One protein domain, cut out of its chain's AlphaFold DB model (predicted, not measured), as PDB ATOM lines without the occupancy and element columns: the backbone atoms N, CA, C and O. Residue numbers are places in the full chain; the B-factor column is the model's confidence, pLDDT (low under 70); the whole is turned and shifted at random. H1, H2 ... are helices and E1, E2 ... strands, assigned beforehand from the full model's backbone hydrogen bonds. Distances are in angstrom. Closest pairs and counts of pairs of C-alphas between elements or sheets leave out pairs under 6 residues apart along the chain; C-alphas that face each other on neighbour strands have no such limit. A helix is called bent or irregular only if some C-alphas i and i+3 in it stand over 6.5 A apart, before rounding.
ATOM      1  N   PRO A 382      24.216 -10.203  30.349       97.69
ATOM      2  CA  PRO A 382      24.984 -10.671  31.493       97.69
ATOM      3  C   PRO A 382      24.920  -9.663  32.643       97.69
ATOM      4  O   PRO A 382      24.655  -8.479  32.429       97.69
ATOM      5  N   ASN A 383      25.297 -10.102  33.843       96.25
ATOM      6  CA  ASN A 383      25.513  -9.242  35.006       96.25
ATOM      7  C   ASN A 383      24.244  -8.503  35.477       96.25
ATOM      8  O   ASN A 383      24.287  -7.305  35.763       96.25
ATOM      9  N   ILE A 384      23.102  -9.193  35.513       98.12
ATOM     10  CA  ILE A 384      21.831  -8.625  35.983       98.12
ATOM     11  C   ILE A 384      21.476  -9.129  37.380       98.12
ATOM     12  O   ILE A 384      21.863 -10.228  37.762       98.12
ATOM     13  N   LEU A 385      20.693  -8.357  38.128       97.69
ATOM     14  CA  LEU A 385      20.035  -8.869  39.326       97.69
ATOM     15  C   LEU A 385      18.643  -9.392  38.938       97.69
ATOM     16  O   LEU A 385      17.794  -8.614  38.505       97.69
ATOM     17  N   ASP A 386      18.400 -10.698  39.057       98.38
ATOM     18  CA  ASP A 386      17.111 -11.310  38.704       98.38
ATOM     19  C   ASP A 386      16.312 -11.680  39.956       98.38
ATOM     20  O   ASP A 386      16.507 -12.749  40.539       98.38
ATOM     21  N   LEU A 387      15.374 -10.816  40.358       98.25
ATOM     22  CA  LEU A 387      14.544 -11.049  41.545       98.25
ATOM     23  C   LEU A 387      13.545 -12.207  41.373       98.25
ATOM     24  O   LEU A 387      12.803 -12.490  42.306       98.25
ATOM     25  N   ARG A 388      13.513 -12.910  40.232       97.31
ATOM     26  CA  ARG A 388      12.771 -14.176  40.085       97.31
ATOM     27  C   ARG A 388      13.537 -15.381  40.627       97.31
ATOM     28  O   ARG A 388      12.953 -16.446  40.781       97.31
ATOM     29  N   GLN A 389      14.841 -15.253  40.867       97.00
ATOM     30  CA  GLN A 389      15.671 -16.356  41.351       97.00
ATOM     31  C   GLN A 389      15.660 -16.394  42.878       97.00
ATOM     32  O   GLN A 389      15.946 -15.380  43.517       97.00
ATOM     33  N   ARG A 390      15.412 -17.565  43.476       95.06
ATOM     34  CA  ARG A 390      15.302 -17.713  44.937       95.06
ATOM     35  C   ARG A 390      16.555 -17.248  45.682       95.06
ATOM     36  O   ARG A 390      16.467 -16.408  46.568       95.06
ATOM     37  N   ALA A 391      17.734 -17.687  45.238       95.00
ATOM     38  CA  ALA A 391      19.005 -17.252  45.822       95.00
ATOM     39  C   ALA A 391      19.205 -15.724  45.753       95.00
ATOM     40  O   ALA A 391      19.815 -15.130  46.643       95.00
ATOM     41  N   THR A 392      18.671 -15.079  44.712       96.75
ATOM     42  CA  THR A 392      18.710 -13.619  44.583       96.75
ATOM     43  C   THR A 392      17.733 -12.950  45.543       96.75
ATOM     44  O   THR A 392      18.097 -11.948  46.150       96.75
ATOM     45  N   GLN A 393      16.533 -13.502  45.730       96.00
ATOM     46  CA  GLN A 393      15.560 -13.013  46.713       96.00
ATOM     47  C   GLN A 393      16.098 -13.102  48.147       96.00
ATOM     48  O   GLN A 393      16.039 -12.117  48.881       96.00
ATOM     49  N   ASP A 394      16.696 -14.237  48.521       94.12
ATOM     50  CA  ASP A 394      17.298 -14.442  49.845       94.12
ATOM     51  C   ASP A 394      18.437 -13.454  50.106       94.12
ATOM     52  O   ASP A 394      18.522 -12.842  51.174       94.12
ATOM     53  N   TRP A 395      19.317 -13.275  49.115       94.62
ATOM     54  CA  TRP A 395      20.379 -12.278  49.181       94.62
ATOM     55  C   TRP A 395      19.807 -10.863  49.296       94.62
ATOM     56  O   TRP A 395      20.255 -10.095  50.147       94.62
ATOM     57  N   PHE A 396      18.805 -10.531  48.478       94.88
ATOM     58  CA  PHE A 396      18.193  -9.207  48.447       94.88
ATOM     59  C   PHE A 396      17.595  -8.858  49.804       94.88
ATOM     60  O   PHE A 396      17.857  -7.774  50.317       94.88
ATOM     61  N   TRP A 397      16.858  -9.791  50.411       93.12
ATOM     62  CA  TRP A 397      16.320  -9.620  51.755       93.12
ATOM     63  C   TRP A 397      17.430  -9.375  52.778       93.12
ATOM     64  O   TRP A 397      17.430  -8.337  53.437       93.12
ATOM     65  N   ARG A 398      18.425 -10.268  52.851       89.50
ATOM     66  CA  ARG A 398      19.526 -10.161  53.825       89.50
ATOM     67  C   ARG A 398      20.322  -8.869  53.695       89.50
ATOM     68  O   ARG A 398      20.758  -8.329  54.709       89.50
ATOM     69  N   PHE A 399      20.527  -8.402  52.465       89.25
ATOM     70  CA  PHE A 399      21.307  -7.208  52.172       89.25
ATOM     71  C   PHE A 399      20.496  -5.926  52.383       89.25
ATOM     72  O   PHE A 399      20.912  -5.035  53.119       89.25
ATOM     73  N   PHE A 400      19.316  -5.823  51.766       90.50
ATOM     74  CA  PHE A 400      18.543  -4.585  51.777       90.50
ATOM     75  C   PHE A 400      17.715  -4.391  53.048       90.50
ATOM     76  O   PHE A 400      17.325  -3.260  53.306       90.50
ATOM     77  N   GLN A 401      17.493  -5.404  53.894       88.25
ATOM     78  CA  GLN A 401      16.676  -5.232  55.108       88.25
ATOM     79  C   GLN A 401      17.135  -4.064  55.992       88.25
ATOM     80  O   GLN A 401      16.296  -3.299  56.459       88.25
ATOM     81  N   HIS A 402      18.451  -3.871  56.120       82.69
ATOM     82  CA  HIS A 402      19.080  -2.749  56.834       82.69
ATOM     83  C   HIS A 402      19.704  -1.714  55.879       82.69
ATOM     84  O   HIS A 402      20.137  -0.636  56.291       82.69
ATOM     85  N   GLY A 403      19.741  -2.053  54.592       82.44
ATOM     86  CA  GLY A 403      20.509  -1.373  53.568       82.44
ATOM     87  C   GLY A 403      22.019  -1.536  53.715       82.44
ATOM     88  O   GLY A 403      22.517  -2.217  54.609       82.44
ATOM     89  N   ASP A 404      22.761  -0.909  52.806       76.00
ATOM     90  CA  ASP A 404      24.226  -0.935  52.821       76.00
ATOM     91  C   ASP A 404      24.815   0.141  53.750       76.00
ATOM     92  O   ASP A 404      26.026   0.246  53.910       76.00
ATOM     93  N   GLY A 405      23.971   0.983  54.354       71.88
ATOM     94  CA  GLY A 405      24.372   2.089  55.219       71.88
ATOM     95  C   GLY A 405      25.024   3.266  54.475       71.88
ATOM     96  O   GLY A 405      25.355   4.266  55.111       71.88
ATOM     97  N   ALA A 406      25.272   3.136  53.169       69.38
ATOM     98  CA  ALA A 406      26.115   4.017  52.363       69.38
ATOM     99  C   ALA A 406      25.265   4.795  51.367       69.38
ATOM    100  O   ALA A 406      25.157   6.019  51.424       69.38
ATOM    101  N   ILE A 407      24.672   4.047  50.444       71.56
ATOM    102  CA  ILE A 407      23.815   4.538  49.373       71.56
ATOM    103  C   ILE A 407      22.359   4.369  49.791       71.56
ATOM    104  O   ILE A 407      21.526   5.206  49.453       71.56
ATOM    105  N   PHE A 408      22.061   3.315  50.549       81.38
ATOM    106  CA  PHE A 408      20.744   2.992  51.055       81.38
ATOM    107  C   PHE A 408      20.808   2.723  52.556       81.38
ATOM    108  O   PHE A 408      21.418   1.757  53.014       81.38
ATOM    109  N   VAL A 409      20.156   3.594  53.320       80.75
ATOM    110  CA  VAL A 409      20.033   3.467  54.772       80.75
ATOM    111  C   VAL A 409      18.575   3.199  55.103       80.75
ATOM    112  O   VAL A 409      17.711   4.005  54.748       80.75
ATOM    113  N   LYS A 410      18.325   2.090  55.803       81.00
ATOM    114  CA  LYS A 410      17.025   1.741  56.379       81.00
ATOM    115  C   LYS A 410      17.130   1.849  57.902       81.00
ATOM    116  O   LYS A 410      18.087   1.341  58.486       81.00
ATOM    117  N   GLU A 411      16.183   2.521  58.550       78.25
ATOM    118  CA  GLU A 411      16.087   2.461  60.012       78.25
ATOM    119  C   GLU A 411      15.669   1.041  60.435       78.25
ATOM    120  O   GLU A 411      14.947   0.363  59.700       78.25
ATOM    121  N   GLU A 412      16.160   0.558  61.582       65.12
ATOM    122  CA  GLU A 412      15.736  -0.732  62.139       65.12
ATOM    123  C   GLU A 412      14.263  -0.636  62.544       65.12
ATOM    124  O   GLU A 412      13.934  -0.211  63.651       65.12
ATOM    125  N   ILE A 413      13.367  -0.999  61.629       62.09
ATOM    126  CA  ILE A 413      11.928  -0.994  61.871       62.09
ATOM    127  C   ILE A 413      11.401  -2.413  61.701       62.09
ATOM    128  O   ILE A 413      11.358  -2.907  60.579       62.09
ATOM    129  N   GLU A 414      10.988  -3.001  62.830       64.31
ATOM    130  CA  GLU A 414      10.235  -4.256  63.003       64.31
ATOM    131  C   GLU A 414      10.687  -5.490  62.187       64.31
ATOM    132  O   GLU A 414      11.605  -5.481  61.373       64.31
ATOM    133  N   LEU A 415      10.105  -6.640  62.526       75.12
ATOM    134  CA  LEU A 415      10.542  -7.958  62.077       75.12
ATOM    135  C   LEU A 415      10.095  -8.214  60.627       75.12
ATOM    136  O   LEU A 415       8.938  -8.553  60.399       75.12
ATOM    137  N   ILE A 416      11.012  -8.084  59.662       85.50
ATOM    138  CA  ILE A 416      10.867  -8.688  58.328       85.50
ATOM    139  C   ILE A 416      11.570 -10.047  58.299       85.50
ATOM    140  O   ILE A 416      12.765 -10.155  58.574       85.50
ATOM    141  N   TYR A 417      10.827 -11.098  57.974       88.94
ATOM    142  CA  TYR A 417      11.258 -12.493  58.054       88.94
ATOM    143  C   TYR A 417      11.759 -13.045  56.719       88.94
ATOM    144  O   TYR A 417      12.429 -14.078  56.698       88.94
ATOM    145  N   GLY A 418      11.461 -12.366  55.610       90.44
ATOM    146  CA  GLY A 418      11.926 -12.784  54.296       90.44
ATOM    147  C   GLY A 418      11.682 -11.764  53.192       90.44
ATOM    148  O   GLY A 418      11.208 -10.649  53.410       90.44
ATOM    149  N   PHE A 419      11.993 -12.179  51.963       92.88
ATOM    150  CA  PHE A 419      11.760 -11.371  50.764       92.88
ATOM    151  C   PHE A 419      10.273 -11.042  50.553       92.88
ATOM    152  O   PHE A 419       9.958  -9.949  50.083       92.88
ATOM    153  N   GLY A 420       9.365 -11.945  50.942       90.88
ATOM    154  CA  GLY A 420       7.915 -11.735  50.858       90.88
ATOM    155  C   GLY A 420       7.456 -10.451  51.558       90.88
ATOM    156  O   GLY A 420       6.712  -9.669  50.970       90.88
ATOM    157  N   ASP A 421       8.005 -10.162  52.740       88.56
ATOM    158  CA  ASP A 421       7.674  -8.961  53.523       88.56
ATOM    159  C   ASP A 421       8.176  -7.660  52.877       88.56
ATOM    160  O   ASP A 421       7.715  -6.568  53.207       88.56
ATOM    161  N   MET A 422       9.121  -7.752  51.935       91.81
ATOM    162  CA  MET A 422       9.612  -6.601  51.174       91.81
ATOM    163  C   MET A 422       8.752  -6.293  49.950       91.81
ATOM    164  O   MET A 422       8.763  -5.155  49.467       91.81
ATOM    165  N   LEU A 423       8.016  -7.283  49.430       92.56
ATOM    166  CA  LEU A 423       7.256  -7.156  48.189       92.56
ATOM    167  C   LEU A 423       6.320  -5.935  48.167       92.56
ATOM    168  O   LEU A 423       6.344  -5.241  47.149       92.56
ATOM    169  N   PRO A 424       5.579  -5.579  49.241       89.12
ATOM    170  CA  PRO A 424       4.723  -4.390  49.247       89.12
ATOM    171  C   PRO A 424       5.470  -3.092  48.890       89.12
ATOM    172  O   PRO A 424       5.003  -2.312  48.056       89.12
ATOM    173  N   ALA A 425       6.672  -2.879  49.435       89.06
ATOM    174  CA  ALA A 425       7.505  -1.730  49.075       89.06
ATOM    175  C   ALA A 425       8.042  -1.826  47.634       89.06
ATOM    176  O   ALA A 425       8.144  -0.809  46.940       89.06
ATOM    177  N   LEU A 426       8.361  -3.036  47.160       93.00
ATOM    178  CA  LEU A 426       8.886  -3.270  45.810       93.00
ATOM    179  C   LEU A 426       7.822  -3.097  44.716       93.00
ATOM    180  O   LEU A 426       8.173  -2.662  43.617       93.00
ATOM    181  N   VAL A 427       6.541  -3.345  45.018       92.25
ATOM    182  CA  VAL A 427       5.385  -3.125  44.121       92.25
ATOM    183  C   VAL A 427       4.570  -1.877  44.475       92.25
ATOM    184  O   VAL A 427       3.451  -1.699  43.998       92.25
ATOM    185  N   TYR A 428       5.140  -0.964  45.268       88.19
ATOM    186  CA  TYR A 428       4.464   0.251  45.725       88.19
ATOM    187  C   TYR A 428       3.789   1.012  44.570       88.19
ATOM    188  O   TYR A 428       4.481   1.382  43.625       88.19
ATOM    189  N   PRO A 429       2.471   1.266  44.579       85.38
ATOM    190  CA  PRO A 429       1.745   1.586  43.352       85.38
ATOM    191  C   PRO A 429       1.941   3.019  42.832       85.38
ATOM    192  O   PRO A 429       1.448   3.325  41.753       85.38
ATOM    193  N   GLU A 430       2.679   3.897  43.507       84.56
ATOM    194  CA  GLU A 430       2.969   5.230  42.957       84.56
ATOM    195  C   GLU A 430       3.874   5.175  41.714       84.56
ATOM    196  O   GLU A 430       4.545   4.175  41.429       84.56
ATOM    197  N   TYR A 431       3.839   6.243  40.913       84.81
ATOM    198  CA  TYR A 431       4.769   6.416  39.799       84.81
ATOM    199  C   TYR A 431       6.188   6.555  40.333       84.81
ATOM    200  O   TYR A 431       6.410   7.216  41.340       84.81
ATOM    201  N   GLY A 432       7.143   5.899  39.678       84.62
ATOM    202  CA  GLY A 432       8.526   5.881  40.154       84.62
ATOM    203  C   GLY A 432       8.790   4.968  41.351       84.62
ATOM    204  O   GLY A 432       9.951   4.751  41.682       84.62
ATOM    205  N   GLY A 433       7.753   4.362  41.941       88.94
ATOM    206  CA  GLY A 433       7.879   3.493  43.109       88.94
ATOM    207  C   GLY A 433       8.038   4.280  44.409       88.94
ATOM    208  O   GLY A 433       7.340   5.260  44.634       88.94
ATOM    209  N   SER A 434       8.914   3.804  45.288       86.19
ATOM    210  CA  SER A 434       9.202   4.369  46.614       86.19
ATOM    211  C   SER A 434      10.674   4.783  46.747       86.19
ATOM    212  O   SER A 434      11.495   4.480  45.869       86.19
ATOM    213  N   GLY A 435      11.020   5.423  47.873       85.06
ATOM    214  CA  GLY A 435      12.407   5.712  48.259       85.06
ATOM    215  C   GLY A 435      13.300   4.474  48.164       85.06
ATOM    216  O   GLY A 435      14.363   4.537  47.545       85.06
ATOM    217  N   VAL A 436      12.814   3.323  48.641       89.38
ATOM    218  CA  VAL A 436      13.456   2.011  48.493       89.38
ATOM    219  C   VAL A 436      13.803   1.724  47.038       89.38
ATOM    220  O   VAL A 436      14.969   1.520  46.711       89.38
ATOM    221  N   THR A 437      12.814   1.718  46.137       92.56
ATOM    222  CA  THR A 437      13.063   1.327  44.739       92.56
ATOM    223  C   THR A 437      14.032   2.272  44.034       92.56
ATOM    224  O   THR A 437      14.861   1.825  43.243       92.56
ATOM    225  N   LYS A 438      13.992   3.570  44.360       89.81
ATOM    226  CA  LYS A 438      14.959   4.553  43.862       89.81
ATOM    227  C   LYS A 438      16.369   4.229  44.358       89.81
ATOM    228  O   LYS A 438      17.292   4.145  43.555       89.81
ATOM    229  N   SER A 439      16.513   3.978  45.653       88.31
ATOM    230  CA  SER A 439      17.795   3.663  46.290       88.31
ATOM    231  C   SER A 439      18.415   2.382  45.738       88.31
ATOM    232  O   SER A 439      19.588   2.376  45.380       88.31
ATOM    233  N   VAL A 440      17.612   1.325  45.582       92.75
ATOM    234  CA  VAL A 440      18.034   0.052  44.976       92.75
ATOM    235  C   VAL A 440      18.504   0.265  43.536       92.75
ATOM    236  O   VAL A 440      19.561  -0.233  43.157       92.75
ATOM    237  N   GLY A 441      17.762   1.041  42.736       93.69
ATOM    238  CA  GLY A 441      18.168   1.388  41.371       93.69
ATOM    239  C   GLY A 441      19.507   2.130  41.321       93.69
ATOM    240  O   GLY A 441      20.385   1.778  40.531       93.69
ATOM    241  N   SER A 442      19.700   3.113  42.208       89.56
ATOM    242  CA  SER A 442      20.963   3.856  42.304       89.56
ATOM    243  C   SER A 442      22.130   2.956  42.722       89.56
ATOM    244  O   SER A 442      23.207   2.982  42.117       89.56
ATOM    245  N   TRP A 443      21.899   2.091  43.711       90.88
ATOM    246  CA  TRP A 443      22.886   1.136  44.198       90.88
ATOM    247  C   TRP A 443      23.330   0.164  43.097       90.88
ATOM    248  O   TRP A 443      24.525   0.027  42.835       90.88
ATOM    249  N   LEU A 444      22.378  -0.434  42.370       92.25
ATOM    250  CA  LEU A 444      22.665  -1.368  41.276       92.25
ATOM    251  C   LEU A 444      23.480  -0.724  40.151       92.25
ATOM    252  O   LEU A 444      24.426  -1.322  39.637       92.25
ATOM    253  N   ARG A 445      23.157   0.522  39.800       91.12
ATOM    254  CA  ARG A 445      23.938   1.284  38.820       91.12
ATOM    255  C   ARG A 445      25.341   1.600  39.330       91.12
ATOM    256  O   ARG A 445      26.287   1.562  38.549       91.12
ATOM    257  N   THR A 446      25.496   1.867  40.625       85.38
ATOM    258  CA  THR A 446      26.798   2.163  41.245       85.38
ATOM    259  C   THR A 446      27.747   0.965  41.201       85.38
ATOM    260  O   THR A 446      28.937   1.139  40.917       85.38
ATOM    261  N   ILE A 447      27.226  -0.248  41.401       87.25
ATOM    262  CA  ILE A 447      28.016  -1.486  41.295       87.25
ATOM    263  C   ILE A 447      28.220  -1.964  39.849       87.25
ATOM    264  O   ILE A 447      28.925  -2.942  39.622       87.25
ATOM    265  N   GLY A 448      27.626  -1.281  38.866       89.75
ATOM    266  CA  GLY A 448      27.760  -1.622  37.450       89.75
ATOM    267  C   GLY A 448      26.929  -2.829  37.007       89.75
ATOM    268  O   GLY A 448      27.318  -3.508  36.057       89.75
ATOM    269  N   ALA A 449      25.801  -3.112  37.669       94.06
ATOM    270  CA  ALA A 449      24.849  -4.101  37.169       94.06
ATOM    271  C   ALA A 449      24.333  -3.679  35.781       94.06
ATOM    272  O   ALA A 449      24.051  -2.504  35.545       94.06
ATOM    273  N   SER A 450      24.175  -4.634  34.864       96.81
ATOM    274  CA  SER A 450      23.655  -4.376  33.513       96.81
ATOM    275  C   SER A 450      22.145  -4.157  33.491       96.81
ATOM    276  O   SER A 450      21.620  -3.595  32.533       96.81
ATOM    277  N   GLY A 451      21.432  -4.619  34.515       97.56
ATOM    278  CA  GLY A 451      19.985  -4.497  34.595       97.56
ATOM    279  C   GLY A 451      19.393  -5.170  35.824       97.56
ATOM    280  O   GLY A 451      20.103  -5.781  36.628       97.56
ATOM    281  N   LEU A 452      18.078  -5.045  35.952       98.44
ATOM    282  CA  LEU A 452      17.287  -5.619  37.036       98.44
ATOM    283  C   LEU A 452      15.983  -6.182  36.472       98.44
ATOM    284  O   LEU A 452      15.269  -5.477  35.756       98.44
ATOM    285  N   ILE A 453      15.655  -7.421  36.844       98.62
ATOM    286  CA  ILE A 453      14.311  -7.986  36.671       98.62
ATOM    287  C   ILE A 453      13.558  -7.833  37.992       98.62
ATOM    288  O   ILE A 453      14.041  -8.281  39.031       98.62
ATOM    289  N   PHE A 454      12.391  -7.188  37.957       98.31
ATOM    290  CA  PHE A 454      11.628  -6.809  39.150       98.31
ATOM    291  C   PHE A 454      10.114  -6.994  38.960       98.31
ATOM    292  O   PHE A 454       9.635  -6.939  37.822       98.31
ATOM    293  N   PRO A 455       9.343  -7.207  40.045       97.25
ATOM    294  CA  PRO A 455       7.902  -7.398  39.938       97.25
ATOM    295  C   PRO A 455       7.218  -6.103  39.485       97.25
ATOM    296  O   PRO A 455       7.524  -5.011  39.975       97.25
ATOM    297  N   SER A 456       6.285  -6.211  38.542       96.38
ATOM    298  CA  SER A 456       5.433  -5.095  38.146       96.38
ATOM    299  C   SER A 456       4.539  -4.697  39.309       96.38
ATOM    300  O   SER A 456       3.997  -5.532  40.023       96.38
ATOM    301  N   ALA A 457       4.334  -3.394  39.462       93.56
ATOM    302  CA  ALA A 457       3.335  -2.887  40.388       93.56
ATOM    303  C   ALA A 457       1.926  -2.844  39.784       93.56
ATOM    304  O   ALA A 457       0.968  -2.531  40.492       93.56
ATOM    305  N   ARG A 458       1.802  -3.050  38.466       94.50
ATOM    306  CA  ARG A 458       0.562  -2.885  37.685       94.50
ATOM    307  C   ARG A 458      -0.067  -4.214  37.286       94.50
ATOM    308  O   ARG A 458      -1.210  -4.243  36.850       94.50
ATOM    309  N   SER A 459       0.679  -5.296  37.463       95.38
ATOM    310  CA  SER A 459       0.226  -6.669  37.283       95.38
ATOM    311  C   SER A 459       0.384  -7.430  38.586       95.38
ATOM    312  O   SER A 459       1.232  -7.082  39.406       95.38
ATOM    313  N   ASP A 460      -0.399  -8.485  38.755       95.00
ATOM    314  CA  ASP A 460      -0.127  -9.483  39.774       95.00
ATOM    315  C   ASP A 460       1.179 -10.183  39.398       95.00
ATOM    316  O   ASP A 460       1.306 -10.776  38.320       95.00
ATOM    317  N   ALA A 461       2.174 -10.055  40.270       95.56
ATOM    318  CA  ALA A 461       3.488 -10.630  40.056       95.56
ATOM    319  C   ALA A 461       3.578 -11.964  40.788       95.56
ATOM    320  O   ALA A 461       3.220 -12.062  41.963       95.56
ATOM    321  N   SER A 462       4.065 -12.992  40.101       95.44
ATOM    322  CA  SER A 462       4.229 -14.314  40.697       95.44
ATOM    323  C   SER A 462       5.445 -15.050  40.167       95.44
ATOM    324  O   SER A 462       5.934 -14.778  39.062       95.44
ATOM    325  N   VAL A 463       5.914 -15.993  40.977       95.81
ATOM    326  CA  VAL A 463       6.976 -16.955  40.673       95.81
ATOM    327  C   VAL A 463       6.642 -18.291  41.317       95.81
ATOM    328  O   VAL A 463       6.049 -18.347  42.395       95.81
ATOM    329  N   ARG A 464       7.050 -19.363  40.644       94.88
ATOM    330  CA  ARG A 464       6.979 -20.735  41.134       94.88
ATOM    331  C   ARG A 464       8.295 -21.434  40.850       94.88
ATOM    332  O   ARG A 464       8.727 -21.463  39.692       94.88
ATOM    333  N   TRP A 465       8.884 -22.033  41.877       94.69
ATOM    334  CA  TRP A 465      10.039 -22.920  41.737       94.69
ATOM    335  C   TRP A 465       9.630 -24.390  41.891       94.69
ATOM    336  O   TRP A 465       8.546 -24.704  42.388       94.69
ATOM    337  N   ASP A 466      10.477 -25.305  41.425       93.25
ATOM    338  CA  ASP A 466      10.295 -26.741  41.627       93.25
ATOM    339  C   ASP A 466      10.979 -27.258  42.913       93.25
ATOM    340  O   ASP A 466      11.349 -26.511  43.828       93.25
ATOM    341  N   GLY A 467      11.115 -28.585  43.000       89.75
ATOM    342  CA  GLY A 467      11.812 -29.304  44.066       89.75
ATOM    343  C   GLY A 467      13.290 -28.915  44.246       89.75
ATOM    344  O   GLY A 467      13.834 -29.123  45.333       89.75
ATOM    345  N   GLU A 468      13.907 -28.307  43.237       93.25
ATOM    346  CA  GLU A 468      15.343 -28.021  43.143       93.25
ATOM    347  C   GLU A 468      15.627 -26.514  42.996       93.25
ATOM    348  O   GLU A 468      16.688 -26.120  42.520       93.25
ATOM    349  N   ASP A 469      14.675 -25.662  43.397       91.94
ATOM    350  CA  ASP A 469      14.742 -24.197  43.280       91.94
ATOM    351  C   ASP A 469      14.894 -23.683  41.836       91.94
ATOM    352  O   ASP A 469      15.250 -22.523  41.603       91.94
ATOM    353  N   LYS A 470      14.573 -24.511  40.837       94.31
ATOM    354  CA  LYS A 470      14.559 -24.083  39.441       94.31
ATOM    355  C   LYS A 470      13.264 -23.336  39.154       94.31
ATOM    356  O   LYS A 470      12.172 -23.811  39.458       94.31
ATOM    357  N   LEU A 471      13.384 -22.155  38.551       95.19
ATOM    358  CA  LEU A 471      12.240 -21.331  38.167       95.19
ATOM    359  C   LEU A 471      11.405 -22.049  37.091       95.19
ATOM    360  O   LEU A 471      11.909 -22.332  36.006       95.19
ATOM    361  N   VAL A 472      10.136 -22.343  37.397       94.12
ATOM    362  CA  VAL A 472       9.211 -23.091  36.523       94.12
ATOM    363  C   VAL A 472       8.269 -22.151  35.782       94.12
ATOM    364  O   VAL A 472       8.105 -22.258  34.569       94.12
ATOM    365  N   THR A 473       7.621 -21.238  36.510       94.12
ATOM    366  CA  THR A 473       6.691 -20.258  35.935       94.12
ATOM    367  C   THR A 473       6.817 -18.908  36.628       94.12
ATOM    368  O   THR A 473       7.187 -18.817  37.799       94.12
ATOM    369  N   TRP A 474       6.520 -17.843  35.888       96.06
ATOM    370  CA  TRP A 474       6.485 -16.472  36.390       96.06
ATOM    371  C   TRP A 474       5.514 -15.619  35.571       96.06
ATOM    372  O   TRP A 474       5.215 -15.935  34.416       96.06
ATOM    373  N   ARG A 475       5.046 -14.523  36.169       95.81
ATOM    374  CA  ARG A 475       4.135 -13.540  35.560       95.81
ATOM    375  C   ARG A 475       4.341 -12.157  36.166       95.81
ATOM    376  O   ARG A 475       4.713 -12.065  37.330       95.81
ATOM    377  N   GLY A 476       4.072 -11.104  35.390       96.44
ATOM    378  CA  GLY A 476       4.007  -9.739  35.911       96.44
ATOM    379  C   GLY A 476       5.381  -9.174  36.255       96.44
ATOM    380  O   GLY A 476       5.550  -8.587  37.316       96.44
ATOM    381  N   TRP A 477       6.373  -9.374  35.382       98.12
ATOM    382  CA  TRP A 477       7.757  -8.953  35.609       98.12
ATOM    383  C   TRP A 477       8.197  -7.916  34.581       98.12
ATOM    384  O   TRP A 477       7.917  -8.041  33.390       98.12
ATOM    385  N   ASN A 478       8.935  -6.917  35.048       98.31
ATOM    386  CA  ASN A 478       9.567  -5.900  34.222       98.31
ATOM    387  C   ASN A 478      11.085  -6.067  34.234       98.31
ATOM    388  O   ASN A 478      11.662  -6.634  35.161       98.31
ATOM    389  N   PHE A 479      11.726  -5.514  33.214       98.44
ATOM    390  CA  PHE A 479      13.166  -5.374  33.097       98.44
ATOM    391  C   PHE A 479      13.530  -3.898  32.967       98.44
ATOM    392  O   PHE A 479      12.889  -3.160  32.217       98.44
ATOM    393  N   VAL A 480      14.580  -3.481  33.670       97.81
ATOM    394  CA  VAL A 480      15.234  -2.188  33.460       97.81
ATOM    395  C   VAL A 480      16.680  -2.402  33.009       97.81
ATOM    396  O   VAL A 480      17.433  -3.141  33.643       97.81
ATOM    397  N   ASP A 481      17.050  -1.770  31.894       97.62
ATOM    398  CA  ASP A 481      18.352  -1.888  31.231       97.62
ATOM    399  C   ASP A 481      19.282  -0.729  31.615       97.62
ATOM    400  O   ASP A 481      19.059   0.422  31.228       97.62
ATOM    401  N   TYR A 482      20.363  -1.029  32.332       96.81
ATOM    402  CA  TYR A 482      21.355  -0.037  32.750       96.81
ATOM    403  C   TYR A 482      22.556   0.068  31.797       96.81
ATOM    404  O   TYR A 482      23.431   0.913  31.997       96.81
ATOM    405  N   ARG A 483      22.638  -0.760  30.746       95.31
ATOM    406  CA  ARG A 483      23.819  -0.815  29.871       95.31
ATOM    407  C   ARG A 483      24.052   0.490  29.117       95.31
ATOM    408  O   ARG A 483      23.131   1.091  28.554       95.31
ATOM    409  N   GLY A 484      25.323   0.873  29.014       92.06
ATOM    410  CA  GLY A 484      25.756   2.060  28.271       92.06
ATOM    411  C   GLY A 484      25.417   3.382  28.959       92.06
ATOM    412  O   GLY A 484      25.510   4.431  28.328       92.06
ATOM    413  N   LEU A 485      25.012   3.346  30.229       86.44
ATOM    414  CA  LEU A 485      24.788   4.538  31.033       86.44
ATOM    415  C   LEU A 485      25.947   4.728  32.000       86.44
ATOM    416  O   LEU A 485      26.513   3.766  32.520       86.44
ATOM    417  N   GLN A 486      26.299   5.987  32.228       72.06
ATOM    418  CA  GLN A 486      27.264   6.328  33.260       72.06
ATOM    419  C   GLN A 486      26.664   6.020  34.640       72.06
ATOM    420  O   GLN A 486      25.438   6.057  34.832       72.06
ATOM    421  N   TYR A 487      27.547   5.691  35.589       71.88
ATOM    422  CA  TYR A 487      27.207   5.523  37.004       71.88
ATOM    423  C   TYR A 487      26.289   6.663  37.452       71.88
ATOM    424  O   TYR A 487      26.484   7.795  37.009       71.88
ATOM    425  N   ALA A 488      25.288   6.366  38.288       64.81
ATOM    426  CA  ALA A 488      24.451   7.411  38.872       64.81
ATOM    427  C   ALA A 488      25.392   8.438  39.536       64.81
ATOM    428  O   ALA A 488      26.131   8.052  40.446       64.81
ATOM    429  N   PRO A 489      25.487   9.680  39.019       58.44
ATOM    430  CA  PRO A 489      26.480  10.637  39.482       58.44
ATOM    431  C   PRO A 489      26.241  10.900  40.962       58.44
ATOM    432  O   PRO A 489      25.141  11.323  41.310       58.44
ATOM    433  N   ASP A 490      27.247  10.595  41.795       55.91
ATOM    434  CA  ASP A 490      27.322  10.828  43.244       55.91
ATOM    435  C   ASP A 490      25.950  10.972  43.913       55.91
ATOM    436  O   ASP A 490      25.636  12.005  44.513       55.91
ATOM    437  N   SER A 491      25.095   9.952  43.768       54.38
ATOM    438  CA  SER A 491      23.761  10.016  44.348       54.38
ATOM    439  C   SER A 491      23.940  10.155  45.854       54.38
ATOM    440  O   SER A 491      24.493   9.262  46.500       54.38
ATOM    441  N   LEU A 492      23.524  11.305  46.387       59.38
ATOM    442  CA  LEU A 492      23.402  11.548  47.819       59.38
ATOM    443  C   LEU A 492      22.800  10.302  48.468       59.38
ATOM    444  O   LEU A 492      21.822   9.769  47.941       59.38
ATOM    445  N   ALA A 493      23.390   9.856  49.580       63.06
ATOM    446  CA  ALA A 493      22.867   8.750  50.371       63.06
ATOM    447  C   ALA A 493      21.342   8.874  50.484       63.06
ATOM    448  O   ALA A 493      20.821   9.908  50.921       63.06
ATOM    449  N   HIS A 494      20.630   7.852  50.022       73.19
ATOM    450  CA  HIS A 494      19.185   7.817  50.093       73.19
ATOM    451  C   HIS A 494      18.796   7.249  51.455       73.19
ATOM    452  O   HIS A 494      18.990   6.068  51.749       73.19
ATOM    453  N   PHE A 495      18.261   8.125  52.297       66.31
ATOM    454  CA  PHE A 495      17.666   7.748  53.569       66.31
ATOM    455  C   PHE A 495      16.195   7.435  53.323       66.31
ATOM    456  O   PHE A 495      15.422   8.339  53.000       66.31
ATOM    457  N   ASP A 496      15.818   6.166  53.457       75.06
ATOM    458  CA  ASP A 496      14.414   5.773  53.488       75.06
ATOM    459  C   ASP A 496      14.072   5.274  54.889       75.06
ATOM    460  O   ASP A 496      14.407   4.155  55.278       75.06
ATOM    461  N   LEU A 497      13.419   6.147  55.650       72.81
ATOM    462  CA  LEU A 497      12.963   5.857  57.006       72.81
ATOM    463  C   LEU A 497      11.593   5.166  57.016       72.81
ATOM    464  O   LEU A 497      11.073   4.872  58.084       72.81
ATOM    465  N   ASN A 498      10.977   4.917  55.852       77.62
ATOM    466  CA  ASN A 498       9.690   4.233  55.823       77.62
ATOM    467  C   ASN A 498       9.886   2.723  56.066       77.62
ATOM    468  O   ASN A 498      10.800   2.121  55.479       77.62
ATOM    469  N   PRO A 499       9.019   2.076  56.864       80.19
ATOM    470  CA  PRO A 499       9.025   0.627  57.039       80.19
ATOM    471  C   PRO A 499       8.903  -0.129  55.705       80.19
ATOM    472  O   PRO A 499       8.419   0.396  54.702       80.19
ATOM    473  N   TRP A 500       9.343  -1.390  55.662       83.12
ATOM    474  CA  TRP A 500       9.146  -2.252  54.482       83.12
ATOM    475  C   TRP A 500       7.668  -2.581  54.217       83.12
ATOM    476  O   TRP A 500       7.277  -2.760  53.065       83.12
ATOM    477  N   TYR A 501       6.855  -2.595  55.273       72.69
ATOM    478  CA  TYR A 501       5.436  -2.946  55.249       72.69
ATOM    479  C   TYR A 501       4.496  -1.735  55.203       72.69
ATOM    480  O   TYR A 501       3.287  -1.928  55.295       72.69
ATOM    481  N   ASP A 502       5.006  -0.501  55.077       62.59
ATOM    482  CA  ASP A 502       4.166   0.706  55.110       62.59
ATOM    483  C   ASP A 502       3.392   0.872  53.790       62.59
ATOM    484  O   ASP A 502       3.685   1.686  52.908       62.59
ATOM    485  N   PHE A 503       2.399   0.006  53.615       58.00
ATOM    486  CA  PHE A 503       1.324   0.205  52.674       58.00
ATOM    487  C   PHE A 503       0.397   1.246  53.291       58.00
ATOM    488  O   PHE A 503      -0.177   1.024  54.353       58.00
ATOM    489  N   VAL A 504       0.261   2.392  52.615       52.59
ATOM    490  CA  VAL A 504      -0.612   3.495  53.038       52.59
ATOM    491  C   VAL A 504      -1.952   2.942  53.563       52.59
ATOM    492  O   VAL A 504      -2.635   2.246  52.797       52.59
ATOM    493  N   PRO A 505      -2.346   3.254  54.815       38.94
ATOM    494  CA  PRO A 505      -3.602   2.802  55.404       38.94
ATOM    495  C   PRO A 505      -4.782   3.034  54.448       38.94
ATOM    496  O   PRO A 505      -4.982   4.146  53.960       38.94
ATOM    497  N   GLY A 506      -5.538   1.974  54.142       47.47
ATOM    498  CA  GLY A 506      -6.675   2.004  53.207       47.47
ATOM    499  C   GLY A 506      -6.411   1.390  51.825       47.47
ATOM    500  O   GLY A 506      -7.345   1.229  51.038       47.47
ATOM    501  N   ARG A 507      -5.173   0.993  51.514       52.66
ATOM    502  CA  ARG A 507      -4.906   0.036  50.433       52.66
ATOM    503  C   ARG A 507      -5.016  -1.365  51.028       52.66
ATOM    504  O   ARG A 507      -4.320  -1.644  51.995       52.66
ATOM    505  N   GLN A 508      -5.910  -2.204  50.486       51.69
ATOM    506  CA  GLN A 508      -5.967  -3.627  50.840       51.69
ATOM    507  C   GLN A 508      -4.536  -4.166  50.883       51.69
ATOM    508  O   GLN A 508      -3.787  -3.938  49.927       51.69
ATOM    509  N   GLU A 509      -4.168  -4.812  51.993       53.56
ATOM    510  CA  GLU A 509      -2.978  -5.657  52.065       53.56
ATOM    511  C   GLU A 509      -2.956  -6.452  50.765       53.56
ATOM    512  O   GLU A 509      -3.952  -7.097  50.446       53.56
ATOM    513  N   ALA A 510      -1.912  -6.324  49.947       54.38
ATOM    514  CA  ALA A 510      -1.766  -7.231  48.825       54.38
ATOM    515  C   ALA A 510      -1.488  -8.589  49.473       54.38
ATOM    516  O   ALA A 510      -0.377  -8.759  49.979       54.38
ATOM    517  N   PRO A 511      -2.465  -9.518  49.562       60.53
ATOM    518  CA  PRO A 511      -2.187 -10.779  50.211       60.53
ATOM    519  C   PRO A 511      -1.079 -11.428  49.392       60.53
ATOM    520  O   PRO A 511      -1.229 -11.616  48.179       60.53
ATOM    521  N   VAL A 512       0.044 -11.721  50.042       65.56
ATOM    522  CA  VAL A 512       0.998 -12.664  49.481       65.56
ATOM    523  C   VAL A 512       0.283 -14.005  49.550       65.56
ATOM    524  O   VAL A 512       0.115 -14.590  50.617       65.56
ATOM    525  N   LEU A 513      -0.268 -14.432  48.418       65.81
ATOM    526  CA  LEU A 513      -0.909 -15.733  48.311       65.81
ATOM    527  C   LEU A 513       0.213 -16.746  48.105       65.81
ATOM    528  O   LEU A 513       0.618 -17.015  46.973       65.81
ATOM    529  N   GLU A 514       0.760 -17.247  49.207       65.00
ATOM    530  CA  GLU A 514       1.680 -18.381  49.185       65.00
ATOM    531  C   GLU A 514       0.865 -19.647  48.902       65.00
ATOM    532  O   GLU A 514       0.003 -20.042  49.688       65.00
ATOM    533  N   SER A 515       1.086 -20.262  47.736       59.62
ATOM    534  CA  SER A 515       0.489 -21.565  47.418       59.62
ATOM    535  C   SER A 515       1.307 -22.732  47.987       59.62
ATOM    536  O   SER A 515       0.795 -23.846  48.062       59.62
ATOM    537  N   ASP A 516       2.559 -22.471  48.377       74.00
ATOM    538  CA  ASP A 516       3.510 -23.340  49.081       74.00
ATOM    539  C   ASP A 516       4.736 -22.497  49.526       74.00
ATOM    540  O   ASP A 516       4.888 -21.360  49.088       74.00
ATOM    541  N   GLU A 517       5.644 -23.038  50.356       72.56
ATOM    542  CA  GLU A 517       6.886 -22.353  50.805       72.56
ATOM    543  C   GLU A 517       7.835 -21.927  49.652       72.56
ATOM    544  O   GLU A 517       8.905 -21.360  49.888       72.56
ATOM    545  N   ARG A 518       7.504 -22.261  48.397       82.31
ATOM    546  CA  ARG A 518       8.354 -22.111  47.205       82.31
ATOM    547  C   ARG A 518       7.647 -21.394  46.058       82.31
ATOM    548  O   ARG A 518       8.087 -21.469  44.911       82.31
ATOM    549  N   SER A 519       6.548 -20.719  46.337       90.25
ATOM    550  CA  SER A 519       5.826 -19.953  45.336       90.25
ATOM    551  C   SER A 519       5.136 -18.809  46.032       90.25
ATOM    552  O   SER A 519       4.499 -18.984  47.069       90.25
ATOM    553  N   TRP A 520       5.195 -17.641  45.418       93.56
ATOM    554  CA  TRP A 520       4.443 -16.504  45.906       93.56
ATOM    555  C   TRP A 520       3.771 -15.782  44.753       93.56
ATOM    556  O   TRP A 520       4.240 -15.776  43.611       93.56
ATOM    557  N   THR A 521       2.641 -15.166  45.079       93.75
ATOM    558  CA  THR A 521       1.958 -14.196  44.231       93.75
ATOM    559  C   THR A 521       1.669 -12.967  45.069       93.75
ATOM    560  O   THR A 521       1.037 -13.087  46.116       93.75
ATOM    561  N   ILE A 522       2.094 -11.795  44.603       91.75
ATOM    562  CA  ILE A 522       1.666 -10.517  45.168       91.75
ATOM    563  C   ILE A 522       0.674  -9.849  44.226       91.75
ATOM    564  O   ILE A 522       0.910  -9.737  43.021       91.75
ATOM    565  N   ARG A 523      -0.444  -9.396  44.794       88.81
ATOM    566  CA  ARG A 523      -1.448  -8.646  44.045       88.81
ATOM    567  C   ARG A 523      -0.972  -7.222  43.785       88.81
ATOM    568  O   ARG A 523      -0.667  -6.481  44.718       88.81
ATOM    569  N   GLY A 524      -0.920  -6.847  42.514       85.50
ATOM    570  CA  GLY A 524      -0.669  -5.473  42.099       85.50
ATOM    571  C   GLY A 524      -1.960  -4.655  42.103       85.50
ATOM    572  O   GLY A 524      -2.945  -4.972  42.773       85.50
ATOM    573  N   VAL A 525      -1.992  -3.602  41.288       87.88
ATOM    574  CA  VAL A 525      -3.242  -2.884  40.966       87.88
ATOM    575  C   VAL A 525      -3.950  -3.451  39.728       87.88
ATOM    576  O   VAL A 525      -4.790  -2.774  39.143       87.88
ATOM    577  N   GLU A 526      -3.654  -4.704  39.354       92.81
ATOM    578  CA  GLU A 526      -4.231  -5.399  38.190       92.81
ATOM    579  C   GLU A 526      -5.764  -5.400  38.208       92.81
ATOM    580  O   GLU A 526      -6.405  -5.228  37.175       92.81
ATOM    581  N   TRP A 527      -6.367  -5.535  39.388       88.19
ATOM    582  CA  TRP A 527      -7.820  -5.514  39.541       88.19
ATOM    583  C   TRP A 527      -8.460  -4.224  39.001       88.19
ATOM    584  O   TRP A 527      -9.527  -4.297  38.407       88.19
ATOM    585  N   ARG A 528      -7.792  -3.064  39.110       85.62
ATOM    586  CA  ARG A 528      -8.303  -1.791  38.562       85.62
ATOM    587  C   ARG A 528      -8.324  -1.798  37.047       85.62
ATOM    588  O   ARG A 528      -9.223  -1.239  36.431       85.62
TER     589      ARG A 528
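Overview. This is residues 382 to 528 of the 548 residues of an uncharacterized protein of Desulfobacteraceae bacterium SEEP-SAG9 (UniProt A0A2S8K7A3). The domain is a compact body of three small sheets and three short helices. H3 lies between the three-stranded sheet E1 E3 E6 and the short strand pair E2 E7, H2 sits near the middle, and a second three-stranded sheet, E5 E4 E8, stands at one end, where E5 runs on into E6 at 91 degrees. The printed part has 147 residues, with three named helices and eight named strands in the order E1 H1 E2 H2 H3 E3 E4 E5 E6 E7 E8; the sheet E1 E3 E6 is mixed, E5 E4 E8 antiparallel and E2 E7 parallel. The class is mixed, helices and strands, though under half of the residues are in named elements. The radius of gyration of the C-alphas is 15.0 A, and the outline is rounded, with spans of 42, 38 and 29 A.

Along the chain. The printed part begins with E1, residues 382 to 386, whose C-alpha 382 is at (24.984, -10.671, 31.493). H1, residues 390 to 400, is 15.2 A long, and E2, residues 408 to 410, is 6.6 A. H2, residues 419 to 426, is 9.9 A long and irregular, but only just: C-alphas 421 and 424 are 6.9 A apart. H3, residues 435 to 446, is the longest helix, 16.4 A from C-alpha 435 at (12.407, 5.712, 48.259) to C-alpha 446. E3, residues 451 to 455, measures 13.5 A, E4, residues 461 to 465, 14.0 A, and E5, residues 471 to 475, 11.5 A. E6, residues 477 to 481, is 13.5 A long, and E7, residues 494 to 496, 6.2 A. E8, residues 519 to 522, is 10.3 A long and ends with C-alpha 522 at (1.666, -10.517, 45.168).

Arrangement. E3 is the inner strand between the edge strands E1 and E6. It is parallel to E1, with N 385 and O 451 3.0 A apart, and antiparallel to E6, with N 454 and O 478 2.9 A apart, both within hydrogen-bond range. H3 is on this sheet at a height over the sheet of 10.9 A, over E3, and runs along the strands, at 12 degrees to E3 on the local plane. E2 and E7 are parallel, with N 496 and O 409 3.1 A apart; the closest C-alphas of H3 and E7, those of Gly 435 and Asp 496, are 5.6 A apart. H2 touches H3 with residues 436 to 437 of H3 alone, about perpendicular at 80 degrees, closest at the C-alphas of Leu 426 and Thr 437, 6.3 A. H1 touches H2 at a steep tilt of 66 degrees, the same way, closest at the C-alphas of Trp 397 and Phe 419, 5.0 A. H1 and H3 are only just apart, closest at 8.2 A. H2 only grazes the sheet E5 E4 E8, with its residues 420 to 424. In that sheet the hairpin E4 and E5 has N 464 and O 473 2.9 A apart, and E4 and E8, antiparallel, have N 522 and O 461 2.9 A apart. In H1 and H3 every O i to N i+4 pair is within hydrogen-bond range; in H2 2 of 4 are, beside 4 of 5 O i to N i+3 pairs.

Size, cuts and confidence. The C-alphas farthest apart, those of Gly 467 and Asp 490, are 43.0 A from each other. The printed part has no cut. The long links are E6 to E7, with 12 residues between, and E7 to E8, with 22. The mean pLDDT of the printed part is 84.6; residue 406, residues 412 to 414, residues 488 to 493, residue 495 and residues 502 to 515 are under 70.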